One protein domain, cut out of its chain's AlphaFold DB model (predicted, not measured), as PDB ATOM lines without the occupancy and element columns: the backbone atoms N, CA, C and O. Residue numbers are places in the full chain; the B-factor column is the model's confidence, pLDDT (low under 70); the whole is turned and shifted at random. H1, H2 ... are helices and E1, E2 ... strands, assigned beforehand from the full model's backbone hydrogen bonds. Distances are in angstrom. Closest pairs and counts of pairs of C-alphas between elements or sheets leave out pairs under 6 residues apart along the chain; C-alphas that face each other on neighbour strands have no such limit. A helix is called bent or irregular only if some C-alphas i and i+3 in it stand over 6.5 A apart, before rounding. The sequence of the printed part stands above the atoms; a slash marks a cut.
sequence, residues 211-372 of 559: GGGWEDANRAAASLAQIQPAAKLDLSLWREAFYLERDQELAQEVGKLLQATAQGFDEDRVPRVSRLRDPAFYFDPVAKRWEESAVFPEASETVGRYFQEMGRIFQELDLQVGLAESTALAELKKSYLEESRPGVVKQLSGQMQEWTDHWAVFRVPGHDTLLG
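What this domain is: This is residues 211 to 372 of the 559 residues of an uncharacterized protein of Acidobacteria bacterium (UniProt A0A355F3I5). A long, loose rod of helices has H4 in its middle and H1 side by side with H4, while H3 meets H4 with residues 258 to 262 alone, at residues 310 to 314 of H4, and reaches from there toward H2, with H5a, the first arm of the bent helix H5, side by side with H3. The small hairpin of E1 and E2 makes one end of the rod and H2 lies at the other, while the short H6 crosses H4 and H7 packs on H5b. The printed part has 162 residues with seven named helices and two named strands, in the order H1, H2, H3, E1, E2, H4, H5, H6, H7; the class is mostly helix, and the sheet is E1 - E2, antiparallel. The radius of gyration of the C-alphas is 19.5 A, and the spans are 73 by 29 by 22 A.

Where its parts are: H1, residues 214 to 226, begins with C-alpha 214 at (-10.244, 14.619, 17.419) and is 19.4 A long. H2 is residues 235 to 243, and H3, residues 247 to 263, is 23.9 A long. E1 is residues 281 to 284 and E2 residues 289 to 292. H4, residues 296 to 316, is 30.0 A long and ends with C-alpha 316 at (-35.249, 4.504, 19.956). H5, residues 327 to 351, was assigned as one helix by its hydrogen bonds but is bent: C-alphas 338 and 341 are 6.8 A apart. Its arms are H5a, residues 327 to 338, 16.1 A long, and H5b, residues 341 to 351, 15.4 A long. H6 is residues 358 to 363, and H7, residues 367 to 371, ends with C-alpha 371 at (-27.299, -2.658, 34.099).

How they stand to each other: The helix packing is part aligned, part crossed, with three of five tilts shallow. Distances for helix pairs here are between their closest C-alphas. H1 touches H4 at Ala 221 and Tyr 306, 4.9 A, at a shallow tilt of 21 degrees, the same way. H2 and H3 touch only at the corner, at Ala 241 and Asp 247, 4.6 A. H3 touches H4 with residues 258 to 262 alone, at Thr 261 and Met 310, 6.2 A; the tilt is shallow, 28 degrees, opposite ways. H3 touches H5a at Gln 248 and Ala 328, 5.3 A, at a shallow tilt of 16 degrees, the same way. H6 touches residues 303 to 308 of H4, at Gln 308 and Arg 363, 5.0 A, at a steep tilt of 56 degrees. H5b and H6, a helical hairpin, only just touch, with 3 pairs of C-alphas within 8 A, the closest Gln 351 and His 358, 5.4 A. H5b and H7 only just touch, with 3 such pairs, the closest Val 345 and Leu 370, 6.4 A. In the hairpin of E1 and E2, N 282 and O 291 are within hydrogen-bond range at 3.0 A. Every O i to N i+4 pair is within range in H2, H3, H4, H5a, H5b and H7, against 6 of 9 in H1 and 0 of 2 in H6, where 3 of 3 O i to N i+3 pairs are.

The domain as a whole: The two C-alphas farthest apart, Tyr 243 and Val 286, are 72.7 A apart. The printed part has no cut, and the link from H3 to E1, 17 residues, is long. Mean pLDDT of the printed part is 88.1, with residues 211 to 212 and 320 to 325 under 70.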
ATOM      1  N   GLY A 211      -6.014   6.760  15.129       61.97
ATOM      2  CA  GLY A 211      -5.140   7.389  14.129       61.97
ATOM      3  C   GLY A 211      -5.557   8.770  13.600       61.97
ATOM      4  O   GLY A 211      -4.817   9.336  12.800       61.97
ATOM      5  N   GLY A 212      -6.712   9.320  13.998       63.31
ATOM      6  CA  GLY A 212      -7.267  10.570  13.445       63.31
ATOM      7  C   GLY A 212      -7.238  11.774  14.398       63.31
ATOM      8  O   GLY A 212      -7.132  11.614  15.610       63.31
ATOM      9  N   GLY A 213      -7.372  12.988  13.850       79.38
ATOM     10  CA  GLY A 213      -7.601  14.203  14.643       79.38
ATOM     11  C   GLY A 213      -8.970  14.179  15.337       79.38
ATOM     12  O   GLY A 213      -9.960  13.743  14.740       79.38
ATOM     13  N   TRP A 214      -9.028  14.641  16.591       84.25
ATOM     14  CA  TRP A 214     -10.244  14.619  17.419       84.25
ATOM     15  C   TRP A 214     -11.395  15.441  16.838       84.25
ATOM     16  O   TRP A 214     -12.548  15.047  16.987       84.25
ATOM     17  N   GLU A 215     -11.097  16.475  16.054       86.06
ATOM     18  CA  GLU A 215     -12.105  17.260  15.341       86.06
ATOM     19  C   GLU A 215     -12.929  16.397  14.363       86.06
ATOM     20  O   GLU A 215     -14.161  16.454  14.340       86.06
ATOM     21  N   ASP A 216     -12.276  15.528  13.585       88.31
ATOM     22  CA  ASP A 216     -12.966  14.627  12.654       88.31
ATOM     23  C   ASP A 216     -13.748  13.534  13.387       88.31
ATOM     24  O   ASP A 216     -14.819  13.119  12.938       88.31
ATOM     25  N   ALA A 217     -13.207  13.056  14.510       89.44
ATOM     26  CA  ALA A 217     -13.855  12.079  15.375       89.44
ATOM     27  C   ALA A 217     -15.126  12.666  16.011       89.44
ATOM     28  O   ALA A 217     -16.173  12.018  16.012       89.44
ATOM     29  N   ASN A 218     -15.062  13.919  16.464       90.81
ATOM     30  CA  ASN A 218     -16.198  14.644  17.014       90.81
ATOM     31  C   ASN A 218     -17.269  14.899  15.949       90.81
ATOM     32  O   ASN A 218     -18.448  14.670  16.204       90.81
ATOM     33  N   ARG A 219     -16.882  15.284  14.722       92.62
ATOM     34  CA  ARG A 219     -17.830  15.417  13.600       92.62
ATOM     35  C   ARG A 219     -18.539  14.101  13.278       92.62
ATOM     36  O   ARG A 219     -19.744  14.113  13.048       92.62
ATOM     37  N   ALA A 220     -17.816  12.982  13.299       93.31
ATOM     38  CA  ALA A 220     -18.394  11.656  13.088       93.31
ATOM     39  C   ALA A 220     -19.359  11.256  14.218       93.31
ATOM     40  O   ALA A 220     -20.469  10.815  13.949       93.31
ATOM     41  N   ALA A 221     -18.983  11.467  15.484       93.88
ATOM     42  CA  ALA A 221     -19.878  11.214  16.613       93.88
ATOM     43  C   ALA A 221     -21.122  12.123  16.579       93.88
ATOM     44  O   ALA A 221     -22.226  11.678  16.876       93.88
ATOM     45  N   ALA A 222     -20.965  13.388  16.180       94.12
ATOM     46  CA  ALA A 222     -22.060  14.347  16.069       94.12
ATOM     47  C   ALA A 222     -23.025  14.048  14.910       94.12
ATOM     48  O   ALA A 222     -24.189  14.442  14.986       94.12
ATOM     49  N   SER A 223     -22.585  13.358  13.852       95.88
ATOM     50  CA  SER A 223     -23.468  13.008  12.733       95.88
ATOM     51  C   SER A 223     -24.559  12.014  13.156       95.88
ATOM     52  O   SER A 223     -25.710  12.149  12.737       95.88
ATOM     53  N   LEU A 224     -24.262  11.130  14.121       97.00
ATOM     54  CA  LEU A 224     -25.235  10.205  14.718       97.00
ATOM     55  C   LEU A 224     -26.453  10.919  15.335       97.00
ATOM     56  O   LEU A 224     -27.557  10.376  15.309       97.00
ATOM     57  N   ALA A 225     -26.300  12.159  15.814       94.88
ATOM     58  CA  ALA A 225     -27.408  12.951  16.359       94.88
ATOM     59  C   ALA A 225     -28.493  13.290  15.314       94.88
ATOM     60  O   ALA A 225     -29.631  13.608  15.664       94.88
ATOM     61  N   GLN A 226     -28.170  13.205  14.017       94.88
ATOM     62  CA  GLN A 226     -29.123  13.422  12.923       94.88
ATOM     63  C   GLN A 226     -30.024  12.200  12.668       94.88
ATOM     64  O   GLN A 226     -31.031  12.298  11.957       94.88
ATOM     65  N   ILE A 227     -29.687  11.044  13.245       95.56
ATOM     66  CA  ILE A 227     -30.421   9.790  13.088       95.56
ATOM     67  C   ILE A 227     -31.508   9.725  14.162       95.56
ATOM     68  O   ILE A 227     -31.209   9.607  15.346       95.56
ATOM     69  N   GLN A 228     -32.780   9.797  13.759       93.19
ATOM     70  CA  GLN A 228     -33.936   9.836  14.670       93.19
ATOM     71  C   GLN A 228     -34.971   8.763  14.289       93.19
ATOM     72  O   GLN A 228     -35.981   9.091  13.651       93.19
ATOM     73  N   PRO A 229     -34.726   7.474  14.602       89.25
ATOM     74  CA  PRO A 229     -35.625   6.392  14.216       89.25
ATOM     75  C   PRO A 229     -37.017   6.526  14.836       89.25
ATOM     76  O   PRO A 229     -38.003   6.364  14.116       89.25
ATOM     77  N   ALA A 230     -37.125   6.894  16.119       84.12
ATOM     78  CA  ALA A 230     -38.413   6.922  16.821       84.12
ATOM     79  C   ALA A 230     -39.405   7.930  16.216       84.12
ATOM     80  O   ALA A 230     -40.602   7.666  16.141       84.12
ATOM     81  N   ALA A 231     -38.910   9.069  15.722       78.38
ATOM     82  CA  ALA A 231     -39.741  10.094  15.091       78.38
ATOM     83  C   ALA A 231     -40.280   9.681  13.708       78.38
ATOM     84  O   ALA A 231     -41.181  10.333  13.180       78.38
ATOM     85  N   LYS A 232     -39.704   8.642  13.089       83.44
ATOM     86  CA  LYS A 232     -39.940   8.293  11.681       83.44
ATOM     87  C   LYS A 232     -40.498   6.889  11.462       83.44
ATOM     88  O   LYS A 232     -41.236   6.687  10.501       83.44
ATOM     89  N   LEU A 233     -40.178   5.939  12.338       86.75
ATOM     90  CA  LEU A 233     -40.653   4.553  12.306       86.75
ATOM     91  C   LEU A 233     -41.919   4.382  13.158       86.75
ATOM     92  O   LEU A 233     -41.982   3.540  14.052       86.75
ATOM     93  N   ASP A 234     -42.927   5.211  12.890       85.75
ATOM     94  CA  ASP A 234     -44.189   5.192  13.628       85.75
ATOM     95  C   ASP A 234     -45.088   3.989  13.259       85.75
ATOM     96  O   ASP A 234     -44.884   3.285  12.266       85.75
ATOM     97  N   LEU A 235     -46.132   3.762  14.063       83.00
ATOM     98  CA  LEU A 235     -47.122   2.699  13.844       83.00
ATOM     99  C   LEU A 235     -47.806   2.799  12.469       83.00
ATOM    100  O   LEU A 235     -48.139   1.780  11.859       83.00
ATOM    101  N   SER A 236     -48.038   4.025  11.986       83.62
ATOM    102  CA  SER A 236     -48.720   4.261  10.713       83.62
ATOM    103  C   SER A 236     -47.892   3.735   9.546       83.62
ATOM    104  O   SER A 236     -48.438   3.065   8.674       83.62
ATOM    105  N   LEU A 237     -46.575   3.951   9.578       88.31
ATOM    106  CA  LEU A 237     -45.646   3.479   8.566       88.31
ATOM    107  C   LEU A 237     -45.593   1.951   8.529       88.31
ATOM    108  O   LEU A 237     -45.658   1.371   7.449       88.31
ATOM    109  N   TRP A 238     -45.510   1.290   9.688       87.50
ATOM    110  CA  TRP A 238     -45.489  -0.177   9.751       87.50
ATOM    111  C   TRP A 238     -46.768  -0.798   9.193       87.50
ATOM    112  O   TRP A 238     -46.704  -1.778   8.451       87.50
ATOM    113  N   ARG A 239     -47.930  -0.202   9.480       84.25
ATOM    114  CA  ARG A 239     -49.195  -0.634   8.875       84.25
ATOM    115  C   ARG A 239     -49.232  -0.388   7.375       84.25
ATOM    116  O   ARG A 239     -49.659  -1.265   6.631       84.25
ATOM    117  N   GLU A 240     -48.801   0.788   6.923       86.81
ATOM    118  CA  GLU A 240     -48.696   1.095   5.494       86.81
ATOM    119  C   GLU A 240     -47.791   0.081   4.787       86.81
ATOM    120  O   GLU A 240     -48.187  -0.463   3.761       86.81
ATOM    121  N   ALA A 241     -46.633  -0.246   5.364       89.31
ATOM    122  CA  ALA A 241     -45.724  -1.257   4.842       89.31
ATOM    123  C   ALA A 241     -46.367  -2.653   4.808       89.31
ATOM    124  O   ALA A 241     -46.260  -3.327   3.789       89.31
ATOM    125  N   PHE A 242     -47.087  -3.061   5.859       88.00
ATOM    126  CA  PHE A 242     -47.793  -4.349   5.905       88.00
ATOM    127  C   PHE A 242     -48.842  -4.472   4.796       88.00
ATOM    128  O   PHE A 242     -48.856  -5.449   4.051       88.00
ATOM    129  N   TYR A 243     -49.698  -3.461   4.634       82.75
ATOM    130  CA  TYR A 243     -50.721  -3.487   3.589       82.75
ATOM    131  C   TYR A 243     -50.153  -3.388   2.168       82.75
ATOM    132  O   TYR A 243     -50.825  -3.791   1.220       82.75
ATOM    133  N   LEU A 244     -48.949  -2.835   2.022       86.50
ATOM    134  CA  LEU A 244     -48.213  -2.770   0.761       86.50
ATOM    135  C   LEU A 244     -47.291  -3.979   0.540       86.50
ATOM    136  O   LEU A 244     -46.558  -3.975  -0.445       86.50
ATOM    137  N   GLU A 245     -47.305  -4.974   1.436       90.00
ATOM    138  CA  GLU A 245     -46.448  -6.171   1.395       90.00
ATOM    139  C   GLU A 245     -44.938  -5.844   1.381       90.00
ATOM    140  O   GLU A 245     -44.124  -6.539   0.778       90.00
ATOM    141  N   ARG A 246     -44.549  -4.754   2.059       93.19
ATOM    142  CA  ARG A 246     -43.159  -4.286   2.223       93.19
ATOM    143  C   ARG A 246     -42.686  -4.265   3.676       93.19
ATOM    144  O   ARG A 246     -41.610  -3.746   3.966       93.19
ATOM    145  N   ASP A 247     -43.469  -4.807   4.602       92.38
ATOM    146  CA  ASP A 247     -43.100  -4.889   6.018       92.38
ATOM    147  C   ASP A 247     -41.883  -5.788   6.255       92.38
ATOM    148  O   ASP A 247     -41.058  -5.455   7.099       92.38
ATOM    149  N   GLN A 248     -41.712  -6.862   5.474       95.25
ATOM    150  CA  GLN A 248     -40.503  -7.695   5.520       95.25
ATOM    151  C   GLN A 248     -39.241  -6.924   5.116       95.25
ATOM    152  O   GLN A 248     -38.226  -7.003   5.803       95.25
ATOM    153  N   GLU A 249     -39.305  -6.153   4.029       96.38
ATOM    154  CA  GLU A 249     -38.175  -5.342   3.558       96.38
ATOM    155  C   GLU A 249     -37.825  -4.253   4.581       96.38
ATOM    156  O   GLU A 249     -36.658  -4.078   4.935       96.38
ATOM    157  N   LEU A 250     -38.839  -3.562   5.117       95.06
ATOM    158  CA  LEU A 250     -38.644  -2.571   6.174       95.06
ATOM    159  C   LEU A 250     -38.048  -3.208   7.440       95.06
ATOM    160  O   LEU A 250     -37.083  -2.677   7.986       95.06
ATOM    161  N   ALA A 251     -38.567  -4.358   7.879       94.31
ATOM    162  CA  ALA A 251     -38.043  -5.089   9.032       94.31
ATOM    163  C   ALA A 251     -36.598  -5.539   8.833       94.31
ATOM    164  O   ALA A 251     -35.791  -5.418   9.752       94.31
ATOM    165  N   GLN A 252     -36.246  -5.989   7.630       96.25
ATOM    166  CA  GLN A 252     -34.880  -6.369   7.299       96.25
ATOM    167  C   GLN A 252     -33.920  -5.176   7.404       96.25
ATOM    168  O   GLN A 252     -32.855  -5.308   8.006       96.25
ATOM    169  N   GLU A 253     -34.267  -4.014   6.844       97.00
ATOM    170  CA  GLU A 253     -33.398  -2.832   6.924       97.00
ATOM    171  C   GLU A 253     -33.300  -2.283   8.355       97.00
ATOM    172  O   GLU A 253     -32.210  -1.920   8.793       97.00
ATOM    173  N   VAL A 254     -34.394  -2.287   9.125       95.94
ATOM    174  CA  VAL A 254     -34.354  -1.900  10.547       95.94
ATOM    175  C   VAL A 254     -33.517  -2.892  11.362       95.94
ATOM    176  O   VAL A 254     -32.745  -2.473  12.221       95.94
ATOM    177  N   GLY A 255     -33.591  -4.190  11.055       95.62
ATOM    178  CA  GLY A 255     -32.731  -5.212  11.655       95.62
ATOM    179  C   GLY A 255     -31.244  -4.980  11.367       95.62
ATOM    180  O   GLY A 255     -30.420  -5.104  12.271       95.62
ATOM    181  N   LYS A 256     -30.889  -4.561  10.144       96.94
ATOM    182  CA  LYS A 256     -29.506  -4.176   9.805       96.94
ATOM    183  C   LYS A 256     -29.048  -2.940  10.577       96.94
ATOM    184  O   LYS A 256     -27.922  -2.929  11.068       96.94
ATOM    185  N   LEU A 257     -29.907  -1.925  10.709       97.25
ATOM    186  CA  LEU A 257     -29.609  -0.739  11.514       97.25
ATOM    187  C   LEU A 257     -29.353  -1.127  12.975       97.25
ATOM    188  O   LEU A 257     -28.333  -0.744  13.538       97.25
ATOM    189  N   LEU A 258     -30.231  -1.948  13.554       95.75
ATOM    190  CA  LEU A 258     -30.090  -2.457  14.915       95.75
ATOM    191  C   LEU A 258     -28.777  -3.227  15.105       95.75
ATOM    192  O   LEU A 258     -28.064  -3.000  16.082       95.75
ATOM    193  N   GLN A 259     -28.431  -4.099  14.155       95.12
ATOM    194  CA  GLN A 259     -27.174  -4.841  14.173       95.12
ATOM    195  C   GLN A 259     -25.960  -3.905  14.088       95.12
ATOM    196  O   GLN A 259     -24.998  -4.096  14.828       95.12
ATOM    197  N   ALA A 260     -25.994  -2.892  13.218       96.19
ATOM    198  CA  ALA A 260     -24.921  -1.908  13.094       96.19
ATOM    199  C   ALA A 260     -24.745  -1.101  14.390       96.19
ATOM    200  O   ALA A 260     -23.618  -0.912  14.847       96.19
ATOM    201  N   THR A 261     -25.845  -0.685  15.024       96.06
ATOM    202  CA  THR A 261     -25.809   0.007  16.318       96.06
ATOM    203  C   THR A 261     -25.274  -0.902  17.426       96.06
ATOM    204  O   THR A 261     -24.423  -0.473  18.199       96.06
ATOM    205  N   ALA A 262     -25.696  -2.170  17.481       93.94
ATOM    206  CA  ALA A 262     -25.175  -3.142  18.442       93.94
ATOM    207  C   ALA A 262     -23.669  -3.399  18.252       93.94
ATOM    208  O   ALA A 262     -22.915  -3.411  19.220       93.94
ATOM    209  N   GLN A 263     -23.193  -3.522  17.008       93.31
ATOM    210  CA  GLN A 263     -21.757  -3.606  16.703       93.31
ATOM    211  C   GLN A 263     -20.984  -2.342  17.106       93.31
ATOM    212  O   GLN A 263     -19.776  -2.412  17.324       93.31
ATOM    213  N   GLY A 264     -21.665  -1.202  17.235       94.69
ATOM    214  CA  GLY A 264     -21.098   0.033  17.767       94.69
ATOM    215  C   GLY A 264     -20.613  -0.072  19.214       94.69
ATOM    216  O   GLY A 264     -19.790   0.744  19.620       94.69
ATOM    217  N   PHE A 265     -21.060  -1.073  19.978       94.88
ATOM    218  CA  PHE A 265     -20.607  -1.334  21.350       94.88
ATOM    219  C   PHE A 265     -19.550  -2.441  21.447       94.88
ATOM    220  O   PHE A 265     -19.157  -2.823  22.551       94.88
ATOM    221  N   ASP A 266     -19.070  -2.956  20.313       91.88
ATOM    222  CA  ASP A 266     -18.017  -3.966  20.288       91.88
ATOM    223  C   ASP A 266     -16.710  -3.429  20.899       91.88
ATOM    224  O   ASP A 266     -16.252  -2.329  20.577       91.88
ATOM    225  N   GLU A 267     -16.109  -4.221  21.785       86.38
ATOM    226  CA  GLU A 267     -14.980  -3.842  22.642       86.38
ATOM    227  C   GLU A 267     -13.773  -3.354  21.824       86.38
ATOM    228  O   GLU A 267     -13.088  -2.399  22.212       86.38
ATOM    229  N   ASP A 268     -13.562  -3.961  20.657       85.81
ATOM    230  CA  ASP A 268     -12.452  -3.651  19.759       85.81
ATOM    231  C   ASP A 268     -12.662  -2.356  18.958       85.81
ATOM    232  O   ASP A 268     -11.685  -1.719  18.538       85.81
ATOM    233  N   ARG A 269     -13.924  -1.948  18.768       84.12
ATOM    234  CA  ARG A 269     -14.342  -0.884  17.840       84.12
ATOM    235  C   ARG A 269     -14.706   0.430  18.520       84.12
ATOM    236  O   ARG A 269     -14.705   1.468  17.863       84.12
ATOM    237  N   VAL A 270     -15.003   0.408  19.817       90.56
ATOM    238  CA  VAL A 270     -15.378   1.623  20.550       90.56
ATOM    239  C   VAL A 270     -14.206   2.607  20.704       90.56
ATOM    240  O   VAL A 270     -13.058   2.189  20.911       90.56
ATOM    241  N   PRO A 271     -14.473   3.926  20.653       91.50
ATOM    242  CA  PRO A 271     -13.497   4.930  21.049       91.50
ATOM    243  C   PRO A 271     -13.166   4.805  22.535       91.50
ATOM    244  O   PRO A 271     -14.039   4.557  23.364       91.50
ATOM    245  N   ARG A 272     -11.893   5.014  22.877       90.00
ATOM    246  CA  ARG A 272     -11.371   4.842  24.237       90.00
ATOM    247  C   ARG A 272     -10.396   5.950  24.578       90.00
ATOM    248  O   ARG A 272      -9.460   6.203  23.818       90.00
ATOM    249  N   VAL A 273     -10.555   6.548  25.756       89.00
ATOM    250  CA  VAL A 273      -9.573   7.515  26.263       89.00
ATOM    251  C   VAL A 273      -8.310   6.807  26.744       89.00
ATOM    252  O   VAL A 273      -7.235   7.388  26.692       89.00
ATOM    253  N   SER A 274      -8.391   5.524  27.112       86.38
ATOM    254  CA  SER A 274      -7.224   4.702  27.465       86.38
ATOM    255  C   SER A 274      -6.194   4.541  26.340       86.38
ATOM    256  O   SER A 274      -5.037   4.214  26.616       86.38
ATOM    257  N   ARG A 275      -6.590   4.769  25.079       84.06
ATOM    258  CA  ARG A 275      -5.697   4.735  23.910       84.06
ATOM    259  C   ARG A 275      -4.989   6.075  23.659       84.06
ATOM    260  O   ARG A 275      -4.086   6.131  22.823       84.06
ATOM    261  N   LEU A 276      -5.361   7.140  24.374       77.81
ATOM    262  CA  LEU A 276      -4.664   8.424  24.320       77.81
ATOM    263  C   LEU A 276      -3.256   8.306  24.905       77.81
ATOM    264  O   LEU A 276      -3.032   7.646  25.917       77.81
ATOM    265  N   ARG A 277      -2.300   9.011  24.292       72.56
ATOM    266  CA  ARG A 277      -0.946   9.151  24.852       72.56
ATOM    267  C   ARG A 277      -0.903  10.121  26.034       72.56
ATOM    268  O   ARG A 277      -0.095   9.931  26.948       72.56
ATOM    269  N   ASP A 278      -1.752  11.146  26.010       77.19
ATOM    270  CA  ASP A 278      -1.775  12.195  27.025       77.19
ATOM    271  C   ASP A 278      -2.954  12.009  27.994       77.19
ATOM    272  O   ASP A 278      -4.108  12.047  27.561       77.19
ATOM    273  N   PRO A 279      -2.683  11.792  29.296       84.88
ATOM    274  CA  PRO A 279      -3.719  11.692  30.324       84.88
ATOM    275  C   PRO A 279      -4.382  13.051  30.588       84.88
ATOM    276  O   PRO A 279      -3.887  14.082  30.145       84.88
ATOM    277  N   ALA A 280      -5.469  13.068  31.368       86.62
ATOM    278  CA  ALA A 280      -6.161  14.298  31.771       86.62
ATOM    279  C   ALA A 280      -5.232  15.348  32.400       86.62
ATOM    280  O   ALA A 280      -5.330  16.531  32.091       86.62
ATOM    281  N   PHE A 281      -4.309  14.904  33.248       86.44
ATOM    282  CA  PHE A 281      -3.258  15.732  33.820       86.44
ATOM    283  C   PHE A 281      -1.932  14.987  33.803       86.44
ATOM    284  O   PHE A 281      -1.890  13.760  33.900       86.44
ATOM    285  N   TYR A 282      -0.842  15.736  33.721       84.12
ATOM    286  CA  TYR A 282       0.505  15.204  33.861       84.12
ATOM    287  C   TYR A 282       1.355  16.158  34.695       84.12
ATOM    288  O   TYR A 282       1.094  17.356  34.776       84.12
ATOM    289  N   PHE A 283       2.372  15.613  35.354       78.31
ATOM    290  CA  PHE A 283       3.356  16.429  36.052       78.31
ATOM    291  C   PHE A 283       4.434  16.864  35.059       78.31
ATOM    292  O   PHE A 283       5.111  16.000  34.497       78.31
ATOM    293  N   ASP A 284       4.602  18.171  34.856       79.44
ATOM    294  CA  ASP A 284       5.719  18.713  34.088       79.44
ATOM    295  C   ASP A 284       6.967  18.786  34.990       79.44
ATOM    296  O   ASP A 284       7.014  19.604  35.917       79.44
ATOM    297  N   PRO A 285       8.002  17.957  34.745       71.62
ATOM    298  CA  PRO A 285       9.226  17.987  35.538       71.62
ATOM    299  C   PRO A 285      10.020  19.292  35.374       71.62
ATOM    300  O   PRO A 285      10.800  19.631  36.266       71.62
ATOM    301  N   VAL A 286       9.835  20.026  34.271       76.75
ATOM    302  CA  VAL A 286      10.536  21.287  33.995       76.75
ATOM    303  C   VAL A 286       9.899  22.423  34.791       76.75
ATOM    304  O   VAL A 286      10.592  23.085  35.566       76.75
ATOM    305  N   ALA A 287       8.582  22.616  34.667       81.06
ATOM    306  CA  ALA A 287       7.852  23.623  35.438       81.06
ATOM    307  C   ALA A 287       7.600  23.222  36.906       81.06
ATOM    308  O   ALA A 287       7.179  24.062  37.702       81.06
ATOM    309  N   LYS A 288       7.865  21.958  37.275       79.56
ATOM    310  CA  LYS A 288       7.632  21.378  38.611       79.56
ATOM    311  C   LYS A 288       6.202  21.583  39.115       79.56
ATOM    312  O   LYS A 288       5.978  21.854  40.295       79.56
ATOM    313  N   ARG A 289       5.231  21.466  38.215       82.31
ATOM    314  CA  ARG A 289       3.804  21.624  38.504       82.31
ATOM    315  C   ARG A 289       2.994  20.648  37.667       82.31
ATOM    316  O   ARG A 289       3.497  20.087  36.695       82.31
ATOM    317  N   TRP A 290       1.737  20.473  38.034       83.81
ATOM    318  CA  TRP A 290       0.804  19.738  37.198       83.81
ATOM    319  C   TRP A 290       0.219  20.634  36.117       83.81
ATOM    320  O   TRP A 290      -0.053  21.814  36.348       83.81
ATOM    321  N   GLU A 291       0.015  20.044  34.949       87.75
ATOM    322  CA  GLU A 291      -0.627  20.678  33.808       87.75
ATOM    323  C   GLU A 291      -1.793  19.811  33.331       87.75
ATOM    324  O   GLU A 291      -1.764  18.581  33.436       87.75
ATOM    325  N   GLU A 292      -2.842  20.471  32.845       88.50
ATOM    326  CA  GLU A 292      -3.978  19.817  32.204       88.50
ATOM    327  C   GLU A 292      -3.655  19.559  30.729       88.50
ATOM    328  O   GLU A 292      -3.057  20.393  30.047       88.50
ATOM    329  N   SER A 293      -4.042  18.389  30.226       89.00
ATOM    330  CA  SER A 293      -3.894  18.078  28.807       89.00
ATOM    331  C   SER A 293      -4.866  18.904  27.974       89.00
ATOM    332  O   SER A 293      -6.073  18.856  28.189       89.00
ATOM    333  N   ALA A 294      -4.349  19.594  26.957       88.19
ATOM    334  CA  ALA A 294      -5.178  20.333  26.007       88.19
ATOM    335  C   ALA A 294      -6.073  19.415  25.148       88.19
ATOM    336  O   ALA A 294      -7.089  19.861  24.628       88.19
ATOM    337  N   VAL A 295      -5.702  18.138  24.995       88.81
ATOM    338  CA  VAL A 295      -6.371  17.186  24.089       88.81
ATOM    339  C   VAL A 295      -7.414  16.336  24.818       88.81
ATOM    340  O   VAL A 295      -8.436  15.962  24.244       88.81
ATOM    341  N   PHE A 296      -7.168  16.008  26.089       90.62
ATOM    342  CA  PHE A 296      -8.002  15.062  26.831       90.62
ATOM    343  C   PHE A 296      -9.475  15.497  26.970       90.62
ATOM    344  O   PHE A 296     -10.342  14.643  26.757       90.62
ATOM    345  N   PRO A 297      -9.808  16.768  27.287       91.06
ATOM    346  CA  PRO A 297     -11.199  17.197  27.414       91.06
ATOM    347  C   PRO A 297     -12.021  16.922  26.150       91.06
ATOM    348  O   PRO A 297     -13.037  16.232  26.236       91.06
ATOM    349  N   GLU A 298     -11.534  17.355  24.984       90.94
ATOM    350  CA  GLU A 298     -12.198  17.158  23.687       90.94
ATOM    351  C   GLU A 298     -12.333  15.670  23.333       90.94
ATOM    352  O   GLU A 298     -13.402  15.203  22.927       90.94
ATOM    353  N   ALA A 299     -11.260  14.902  23.538       91.25
ATOM    354  CA  ALA A 299     -11.255  13.473  23.259       91.25
ATOM    355  C   ALA A 299     -12.268  12.716  24.127       91.25
ATOM    356  O   ALA A 299     -13.049  11.900  23.631       91.25
ATOM    357  N   SER A 300     -12.296  13.018  25.427       94.06
ATOM    358  CA  SER A 300     -13.242  12.406  26.354       94.06
ATOM    359  C   SER A 300     -14.684  12.805  26.039       94.06
ATOM    360  O   SER A 300     -15.569  11.957  26.085       94.06
ATOM    361  N   GLU A 301     -14.946  14.055  25.652       94.44
ATOM    362  CA  GLU A 301     -16.293  14.477  25.258       94.44
ATOM    363  C   GLU A 301     -16.754  13.768  23.981       94.44
ATOM    364  O   GLU A 301     -17.899  13.325  23.902       94.44
ATOM    365  N   THR A 302     -15.850  13.580  23.016       94.31
ATOM    366  CA  THR A 302     -16.118  12.830  21.781       94.31
ATOM    367  C   THR A 302     -16.506  11.383  22.078       94.31
ATOM    368  O   THR A 302     -17.506  10.893  21.550       94.31
ATOM    369  N   VAL A 303     -15.758  10.705  22.959       95.12
ATOM    370  CA  VAL A 303     -16.090   9.342  23.413       95.12
ATOM    371  C   VAL A 303     -17.461   9.334  24.090       95.12
ATOM    372  O   VAL A 303     -18.319   8.530  23.736       95.12
ATOM    373  N   GLY A 304     -17.711  10.265  25.013       96.19
ATOM    374  CA  GLY A 304     -18.991  10.343  25.714       96.19
ATOM    375  C   GLY A 304     -20.179  10.571  24.776       96.19
ATOM    376  O   GLY A 304     -21.204   9.907  24.912       96.19
ATOM    377  N   ARG A 305     -20.021  11.453  23.782       96.75
ATOM    378  CA  ARG A 305     -21.016  11.727  22.736       96.75
ATOM    379  C   ARG A 305     -21.292  10.501  21.876       96.75
ATOM    380  O   ARG A 305     -22.451  10.197  21.621       96.75
ATOM    381  N   TYR A 306     -20.254   9.769  21.474       97.19
ATOM    382  CA  TYR A 306     -20.416   8.521  20.727       97.19
ATOM    383  C   TYR A 306     -21.305   7.522  21.483       97.19
ATOM    384  O   TYR A 306     -22.286   7.027  20.929       97.19
ATOM    385  N   PHE A 307     -21.002   7.268  22.762       96.94
ATOM    386  CA  PHE A 307     -21.784   6.347  23.595       96.94
ATOM    387  C   PHE A 307     -23.217   6.836  23.824       96.94
ATOM    388  O   PHE A 307     -24.153   6.032  23.797       96.94
ATOM    389  N   GLN A 308     -23.398   8.147  24.001       97.00
ATOM    390  CA  GLN A 308     -24.717   8.749  24.145       97.00
ATOM    391  C   GLN A 308     -25.579   8.531  22.901       97.00
ATOM    392  O   GLN A 308     -26.704   8.043  23.010       97.00
ATOM    393  N   GLU A 309     -25.058   8.866  21.721       97.50
ATOM    394  CA  GLU A 309     -25.823   8.797  20.477       97.50
ATOM    395  C   GLU A 309     -26.069   7.356  20.024       97.50
ATOM    396  O   GLU A 309     -27.190   7.025  19.640       97.50
ATOM    397  N   MET A 310     -25.076   6.467  20.143       96.81
ATOM    398  CA  MET A 310     -25.279   5.037  19.881       96.81
ATOM    399  C   MET A 310     -26.347   4.447  20.805       96.81
ATOM    400  O   MET A 310     -27.232   3.722  20.350       96.81
ATOM    401  N   GLY A 311     -26.302   4.790  22.095       96.06
ATOM    402  CA  GLY A 311     -27.287   4.327  23.068       96.06
ATOM    403  C   GLY A 311     -28.685   4.873  22.800       96.06
ATOM    404  O   GLY A 311     -29.654   4.118  22.857       96.06
ATOM    405  N   ARG A 312     -28.795   6.155  22.425       96.31
ATOM    406  CA  ARG A 312     -30.064   6.776  22.027       96.31
ATOM    407  C   ARG A 312     -30.668   6.069  20.815       96.31
ATOM    408  O   ARG A 312     -31.830   5.685  20.876       96.31
ATOM    409  N   ILE A 313     -29.894   5.863  19.746       96.19
ATOM    410  CA  ILE A 313     -30.365   5.154  18.545       96.19
ATOM    411  C   ILE A 313     -30.833   3.744  18.921       96.19
ATOM    412  O   ILE A 313     -31.918   3.335  18.517       96.19
ATOM    413  N   PHE A 314     -30.060   3.018  19.735       94.88
ATOM    414  CA  PHE A 314     -30.417   1.668  20.175       94.88
ATOM    415  C   PHE A 314     -31.727   1.629  20.975       94.88
ATOM    416  O   PHE A 314     -32.548   0.733  20.780       94.88
ATOM    417  N   GLN A 315     -31.932   2.605  21.862       91.88
ATOM    418  CA  GLN A 315     -33.146   2.728  22.666       91.88
ATOM    419  C   GLN A 315     -34.356   3.156  21.825       91.88
ATOM    420  O   GLN A 315     -35.449   2.639  22.021       91.88
ATOM    421  N   GLU A 316     -34.182   4.072  20.871       91.94
ATOM    422  CA  GLU A 316     -35.249   4.504  19.956       91.94
ATOM    423  C   GLU A 316     -35.714   3.391  19.007       91.94
ATOM    424  O   GLU A 316     -36.831   3.442  18.495       91.94
ATOM    425  N   LEU A 317     -34.868   2.384  18.779       90.56
ATOM    426  CA  LEU A 317     -35.211   1.167  18.047       90.56
ATOM    427  C   LEU A 317     -35.926   0.120  18.917       90.56
ATOM    428  O   LEU A 317     -36.284  -0.934  18.395       90.56
ATOM    429  N   ASP A 318     -36.171   0.384  20.208       84.56
ATOM    430  CA  ASP A 318     -37.040  -0.458  21.034       84.56
ATOM    431  C   ASP A 318     -38.485  -0.372  20.522       84.56
ATOM    432  O   ASP A 318     -39.212   0.607  20.717       84.56
ATOM    433  N   LEU A 319     -38.904  -1.417  19.815       73.19
ATOM    434  CA  LEU A 319     -40.204  -1.501  19.162       73.19
ATOM    435  C   LEU A 319     -41.310  -1.709  20.212       73.19
ATOM    436  O   LEU A 319     -41.783  -2.827  20.452       73.19
ATOM    437  N   GLN A 320     -41.788  -0.622  20.821       63.88
ATOM    438  CA  GLN A 320     -42.888  -0.648  21.806       63.88
ATOM    439  C   GLN A 320     -44.268  -0.985  21.206       63.88
ATOM    440  O   GLN A 320     -45.271  -1.066  21.912       63.88
ATOM    441  N   VAL A 321     -44.330  -1.228  19.901       57.66
ATOM    442  CA  VAL A 321     -45.564  -1.403  19.134       57.66
ATOM    443  C   VAL A 321     -46.250  -2.754  19.404       57.66
ATOM    444  O   VAL A 321     -45.604  -3.788  19.603       57.66
ATOM    445  N   GLY A 322     -47.590  -2.731  19.402       56.88
ATOM    446  CA  GLY A 322     -48.460  -3.901  19.516       56.88
ATOM    447  C   GLY A 322     -48.348  -4.852  18.316       56.88
ATOM    448  O   GLY A 322     -48.449  -4.448  17.163       56.88
ATOM    449  N   LEU A 323     -48.178  -6.136  18.625       55.47
ATOM    450  CA  LEU A 323     -47.787  -7.246  17.742       55.47
ATOM    451  C   LEU A 323     -48.859  -7.741  16.747       55.47
ATOM    452  O   LEU A 323     -48.631  -8.725  16.053       55.47
ATOM    453  N   ALA A 324     -50.052  -7.145  16.717       60.00
ATOM    454  CA  ALA A 324     -51.233  -7.862  16.233       60.00
ATOM    455  C   ALA A 324     -51.339  -8.022  14.702       60.00
ATOM    456  O   ALA A 324     -52.095  -8.883  14.257       60.00
ATOM    457  N   GLU A 325     -50.625  -7.221  13.897       66.75
ATOM    458  CA  GLU A 325     -50.876  -7.153  12.444       66.75
ATOM    459  C   GLU A 325     -49.708  -7.624  11.550       66.75
ATOM    460  O   GLU A 325     -49.989  -8.211  10.512       66.75
ATOM    461  N   SER A 326     -48.430  -7.461  11.931       81.62
ATOM    462  CA  SER A 326     -47.266  -7.852  11.097       81.62
ATOM    463  C   SER A 326     -46.394  -8.916  11.772       81.62
ATOM    464  O   SER A 326     -45.855  -8.697  12.861       81.62
ATOM    465  N   THR A 327     -46.204 -10.057  11.098       87.19
ATOM    466  CA  THR A 327     -45.280 -11.118  11.540       87.19
ATOM    467  C   THR A 327     -43.827 -10.660  11.472       87.19
ATOM    468  O   THR A 327     -43.063 -10.963  12.383       87.19
ATOM    469  N   ALA A 328     -43.458  -9.870  10.457       89.06
ATOM    470  CA  ALA A 328     -42.107  -9.334  10.301       89.06
ATOM    471  C   ALA A 328     -41.716  -8.419  11.472       89.06
ATOM    472  O   ALA A 328     -40.619  -8.531  12.019       89.06
ATOM    473  N   LEU A 329     -42.636  -7.556  11.918       87.25
ATOM    474  CA  LEU A 329     -42.411  -6.705  13.086       87.25
ATOM    475  C   LEU A 329     -42.292  -7.524  14.382       87.25
ATOM    476  O   LEU A 329     -41.475  -7.205  15.248       87.25
ATOM    477  N   ALA A 330     -43.088  -8.589  14.515       87.81
ATOM    478  CA  ALA A 330     -43.023  -9.491  15.661       87.81
ATOM    479  C   ALA A 330     -41.694 -10.256  15.729       87.81
ATOM    480  O   ALA A 330     -41.091 -10.340  16.800       87.81
ATOM    481  N   GLU A 331     -41.214 -10.765  14.595       90.19
ATOM    482  CA  GLU A 331     -39.911 -11.426  14.478       90.19
ATOM    483  C   GLU A 331     -38.758 -10.463  14.773       90.19
ATOM    484  O   GLU A 331     -37.861 -10.800  15.546       90.19
ATOM    485  N   LEU A 332     -38.815  -9.236  14.244       91.12
ATOM    486  CA  LEU A 332     -37.815  -8.205  14.520       91.12
ATOM    487  C   LEU A 332     -37.755  -7.862  16.015       91.12
ATOM    488  O   LEU A 332     -36.673  -7.805  16.597       91.12
ATOM    489  N   LYS A 333     -38.912  -7.694  16.667       90.50
ATOM    490  CA  LYS A 333     -38.984  -7.459  18.116       90.50
ATOM    491  C   LYS A 333     -38.433  -8.640  18.914       90.50
ATOM    492  O   LYS A 333     -37.755  -8.437  19.920       90.50
ATOM    493  N   LYS A 334     -38.711  -9.868  18.473       90.50
ATOM    494  CA  LYS A 334     -38.162 -11.076  19.089       90.50
ATOM    495  C   LYS A 334     -36.632 -11.093  18.997       90.50
ATOM    496  O   LYS A 334     -35.989 -11.213  20.032       90.50
ATOM    497  N   SER A 335     -36.054 -10.885  17.811       90.38
ATOM    498  CA  SER A 335     -34.590 -10.805  17.629       90.38
ATOM    499  C   SER A 335     -33.972  -9.658  18.443       90.38
ATOM    500  O   SER A 335     -32.926  -9.830  19.072       90.38
ATOM    501  N   TYR A 336     -34.649  -8.508  18.551       91.06
ATOM    502  CA  TYR A 336     -34.208  -7.425  19.435       91.06
ATOM    503  C   TYR A 336     -34.087  -7.878  20.898       91.06
ATOM    504  O   TYR A 336     -33.043  -7.680  21.521       91.06
ATOM    505  N   LEU A 337     -35.140  -8.497  21.442       90.75
ATOM    506  CA  LEU A 337     -35.206  -8.897  22.849       90.75
ATOM    507  C   LEU A 337     -34.328 -10.110  23.179       90.75
ATOM    508  O   LEU A 337     -33.778 -10.167  24.277       90.75
ATOM    509  N   GLU A 338     -34.213 -11.069  22.262       91.81
ATOM    510  CA  GLU A 338     -33.521 -12.341  22.496       91.81
ATOM    511  C   GLU A 338     -32.041 -12.311  22.086       91.81
ATOM    512  O   GLU A 338     -31.238 -13.024  22.685       91.81
ATOM    513  N   GLU A 339     -31.653 -11.477  21.116       91.19
ATOM    514  CA  GLU A 339     -30.296 -11.487  20.549       91.19
ATOM    515  C   GLU A 339     -29.581 -10.148  20.755       91.19
ATOM    516  O   GLU A 339     -28.545 -10.082  21.423       91.19
ATOM    517  N   SER A 340     -30.143  -9.061  20.219       92.00
ATOM    518  CA  SER A 340     -29.440  -7.772  20.152       92.00
ATOM    519  C   SER A 340     -29.270  -7.130  21.530       92.00
ATOM    520  O   SER A 340     -28.160  -6.754  21.910       92.00
ATOM    521  N   ARG A 341     -30.350  -7.035  22.318       92.50
ATOM    522  CA  ARG A 341     -30.317  -6.429  23.657       92.50
ATOM    523  C   ARG A 341     -29.423  -7.204  24.630       92.50
ATOM    524  O   ARG A 341     -28.584  -6.557  25.257       92.50
ATOM    525  N   PRO A 342     -29.509  -8.541  24.754       93.44
ATOM    526  CA  PRO A 342     -28.572  -9.295  25.587       93.44
ATOM    527  C   PRO A 342     -27.114  -9.143  25.135       93.44
ATOM    528  O   PRO A 342     -26.226  -9.038  25.982       93.44
ATOM    529  N   GLY A 343     -26.864  -9.079  23.822       93.81
ATOM    530  CA  GLY A 343     -25.533  -8.829  23.260       93.81
ATOM    531  C   GLY A 343     -24.943  -7.490  23.707       93.81
ATOM    532  O   GLY A 343     -23.838  -7.463  24.254       93.81
ATOM    533  N   VAL A 344     -25.704  -6.402  23.565       94.06
ATOM    534  CA  VAL A 344     -25.290  -5.058  24.007       94.06
ATOM    535  C   VAL A 344     -25.104  -5.003  25.524       94.06
ATOM    536  O   VAL A 344     -24.095  -4.493  25.999       94.06
ATOM    537  N   VAL A 345     -26.019  -5.588  26.307       93.69
ATOM    538  CA  VAL A 345     -25.882  -5.661  27.775       93.69
ATOM    539  C   VAL A 345     -24.593  -6.377  28.171       93.69
ATOM    540  O   VAL A 345     -23.882  -5.909  29.061       93.69
ATOM    541  N   LYS A 346     -24.250  -7.482  27.498       94.06
ATOM    542  CA  LYS A 346     -23.001  -8.210  27.736       94.06
ATOM    543  C   LYS A 346     -21.773  -7.355  27.408       94.06
ATOM    544  O   LYS A 346     -20.845  -7.327  28.212       94.06
ATOM    545  N   GLN A 347     -21.772  -6.656  26.273       93.81
ATOM    546  CA  GLN A 347     -20.670  -5.772  25.871       93.81
ATOM    547  C   GLN A 347     -20.476  -4.618  26.861       93.81
ATOM    548  O   GLN A 347     -19.376  -4.426  27.374       93.81
ATOM    549  N   LEU A 348     -21.554  -3.910  27.213       93.19
ATOM    550  CA  LEU A 348     -21.513  -2.828  28.200       93.19
ATOM    551  C   LEU A 348     -21.088  -3.334  29.586       93.19
ATOM    552  O   LEU A 348     -20.331  -2.664  30.281       93.19
ATOM    553  N   SER A 349     -21.518  -4.537  29.979       90.75
ATOM    554  CA  SER A 349     -21.080  -5.167  31.233       90.75
ATOM    555  C   SER A 349     -19.586  -5.494  31.236       90.75
ATOM    556  O   SER A 349     -18.949  -5.370  32.278       90.75
ATOM    557  N   GLY A 350     -19.024  -5.897  30.093       89.56
ATOM    558  CA  GLY A 350     -17.582  -6.086  29.925       89.56
ATOM    559  C   GLY A 350     -16.824  -4.767  30.071       89.56
ATOM    560  O   GLY A 350     -15.926  -4.664  30.902       89.56
ATOM    561  N   GLN A 351     -17.272  -3.723  29.371       89.50
ATOM    562  CA  GLN A 351     -16.679  -2.383  29.462       89.50
ATOM    563  C   GLN A 351     -16.771  -1.786  30.873       89.50
ATOM    564  O   GLN A 351     -15.857  -1.104  31.325       89.50
ATOM    565  N   MET A 352     -17.836  -2.088  31.619       87.88
ATOM    566  CA  MET A 352     -17.972  -1.687  33.022       87.88
ATOM    567  C   MET A 352     -16.896  -2.274  33.937       87.88
ATOM    568  O   MET A 352     -16.641  -1.713  35.001       87.88
ATOM    569  N   GLN A 353     -16.289  -3.400  33.567       85.12
ATOM    570  CA  GLN A 353     -15.203  -4.011  34.336       85.12
ATOM    571  C   GLN A 353     -13.844  -3.381  34.015       85.12
ATOM    572  O   GLN A 353     -12.866  -3.639  34.719       85.12
ATOM    573  N   GLU A 354     -13.767  -2.542  32.982       87.44
ATOM    574  CA  GLU A 354     -12.525  -1.903  32.590       87.44
ATOM    575  C   GLU A 354     -12.130  -0.784  33.554       87.44
ATOM    576  O   GLU A 354     -12.880   0.148  33.840       87.44
ATOM    577  N   TRP A 355     -10.881  -0.818  34.004       89.69
ATOM    578  CA  TRP A 355     -10.330   0.196  34.899       89.69
ATOM    579  C   TRP A 355     -10.475   1.624  34.352       89.69
ATOM    580  O   TRP A 355     -10.887   2.530  35.077       89.69
ATOM    581  N   THR A 356     -10.145   1.837  33.075       90.44
ATOM    582  CA  THR A 356      -9.971   3.184  32.518       90.44
ATOM    583  C   THR A 356     -11.228   3.738  31.860       90.44
ATOM    584  O   THR A 356     -11.585   4.877  32.148       90.44
ATOM    585  N   ASP A 357     -11.899   2.966  31.002       90.25
ATOM    586  CA  ASP A 357     -12.966   3.481  30.133       90.25
ATOM    587  C   ASP A 357     -14.396   3.191  30.644       90.25
ATOM    588  O   ASP A 357     -15.349   3.657  30.024       90.25
ATOM    589  N   HIS A 358     -14.580   2.515  31.794       91.19
ATOM    590  CA  HIS A 358     -15.918   2.172  32.323       91.19
ATOM    591  C   HIS A 358     -16.867   3.371  32.456       91.19
ATOM    592  O   HIS A 358     -18.086   3.223  32.376       91.19
ATOM    593  N   TRP A 359     -16.323   4.574  32.650       93.12
ATOM    594  CA  TRP A 359     -17.105   5.799  32.776       93.12
ATOM    595  C   TRP A 359     -18.002   6.074  31.556       93.12
ATOM    596  O   TRP A 359     -19.057   6.694  31.701       93.12
ATOM    597  N   ALA A 360     -17.591   5.630  30.363       94.19
ATOM    598  CA  ALA A 360     -18.305   5.887  29.117       94.19
ATOM    599  C   ALA A 360     -19.661   5.165  29.074       94.19
ATOM    600  O   ALA A 360     -20.614   5.669  28.481       94.19
ATOM    601  N   VAL A 361     -19.795   4.041  29.786       93.75
ATOM    602  CA  VAL A 361     -21.053   3.289  29.883       93.75
ATOM    603  C   VAL A 361     -22.157   4.125  30.534       93.75
ATOM    604  O   VAL A 361     -23.307   4.059  30.105       93.75
ATOM    605  N   PHE A 362     -21.820   4.998  31.488       92.81
ATOM    606  CA  PHE A 362     -22.792   5.906  32.114       92.81
ATOM    607  C   PHE A 362     -23.292   7.011  31.169       92.81
ATOM    608  O   PHE A 362     -24.192   7.769  31.532       92.81
ATOM    609  N   ARG A 363     -22.728   7.130  29.957       94.62
ATOM    610  CA  ARG A 363     -23.236   8.027  28.906       94.62
ATOM    611  C   ARG A 363     -24.313   7.393  28.043       94.62
ATOM    612  O   ARG A 363     -25.026   8.127  27.369       94.62
ATOM    613  N   VAL A 364     -24.468   6.072  28.092       94.75
ATOM    614  CA  VAL A 364     -25.517   5.356  27.364       94.75
ATOM    615  C   VAL A 364     -26.880   5.674  28.006       94.75
ATOM    616  O   VAL A 364     -27.073   5.413  29.201       94.75
ATOM    617  N   PRO A 365     -27.847   6.242  27.259       92.75
ATOM    618  CA  PRO A 365     -29.203   6.448  27.752       92.75
ATOM    619  C   PRO A 365     -29.841   5.125  28.183       92.75
ATOM    620  O   PRO A 365     -29.727   4.112  27.496       92.75
ATOM    621  N   GLY A 366     -30.483   5.122  29.352       84.62
ATOM    622  CA  GLY A 366     -31.098   3.921  29.915       84.62
ATOM    623  C   GLY A 366     -30.111   2.873  30.447       84.62
ATOM    624  O   GLY A 366     -30.537   1.752  30.726       84.62
ATOM    625  N   HIS A 367     -28.814   3.183  30.605       85.44
ATOM    626  CA  HIS A 367     -27.837   2.242  31.184       85.44
ATOM    627  C   HIS A 367     -28.258   1.717  32.565       85.44
ATOM    628  O   HIS A 367     -27.981   0.570  32.895       85.44
ATOM    629  N   ASP A 368     -28.953   2.523  33.359       81.69
ATOM    630  CA  ASP A 368     -29.526   2.158  34.652       81.69
ATOM    631  C   ASP A 368     -30.581   1.054  34.508       81.69
ATOM    632  O   ASP A 368     -30.564   0.081  35.257       81.69
ATOM    633  N   THR A 369     -31.440   1.135  33.491       80.69
ATOM    634  CA  THR A 369     -32.412   0.076  33.176       80.69
ATOM    635  C   THR A 369     -31.769  -1.170  32.567       80.69
ATOM    636  O   THR A 369     -32.311  -2.269  32.693       80.69
ATOM    637  N   LEU A 370     -30.617  -1.019  31.904       77.69
ATOM    638  CA  LEU A 370     -29.879  -2.122  31.285       77.69
ATOM    639  C   LEU A 370     -28.980  -2.866  32.281       77.69
ATOM    640  O   LEU A 370     -28.841  -4.082  32.166       77.69
ATOM    641  N   LEU A 371     -28.371  -2.152  33.232       81.62
ATOM    642  CA  LEU A 371     -27.299  -2.658  34.099       81.62
ATOM    643  C   LEU A 371     -27.616  -2.567  35.598       81.62
ATOM    644  O   LEU A 371     -27.059  -3.346  36.365       81.62
ATOM    645  N   GLY A 372     -28.490  -1.654  36.033       72.56
ATOM    646  CA  GLY A 372     -28.946  -1.547  37.426       72.56
ATOM    647  C   GLY A 372     -28.033  -0.782  38.398       72.56
ATOM    648  O   GLY A 372     -28.181  -0.967  39.605       72.56
TER     649      GLY A 372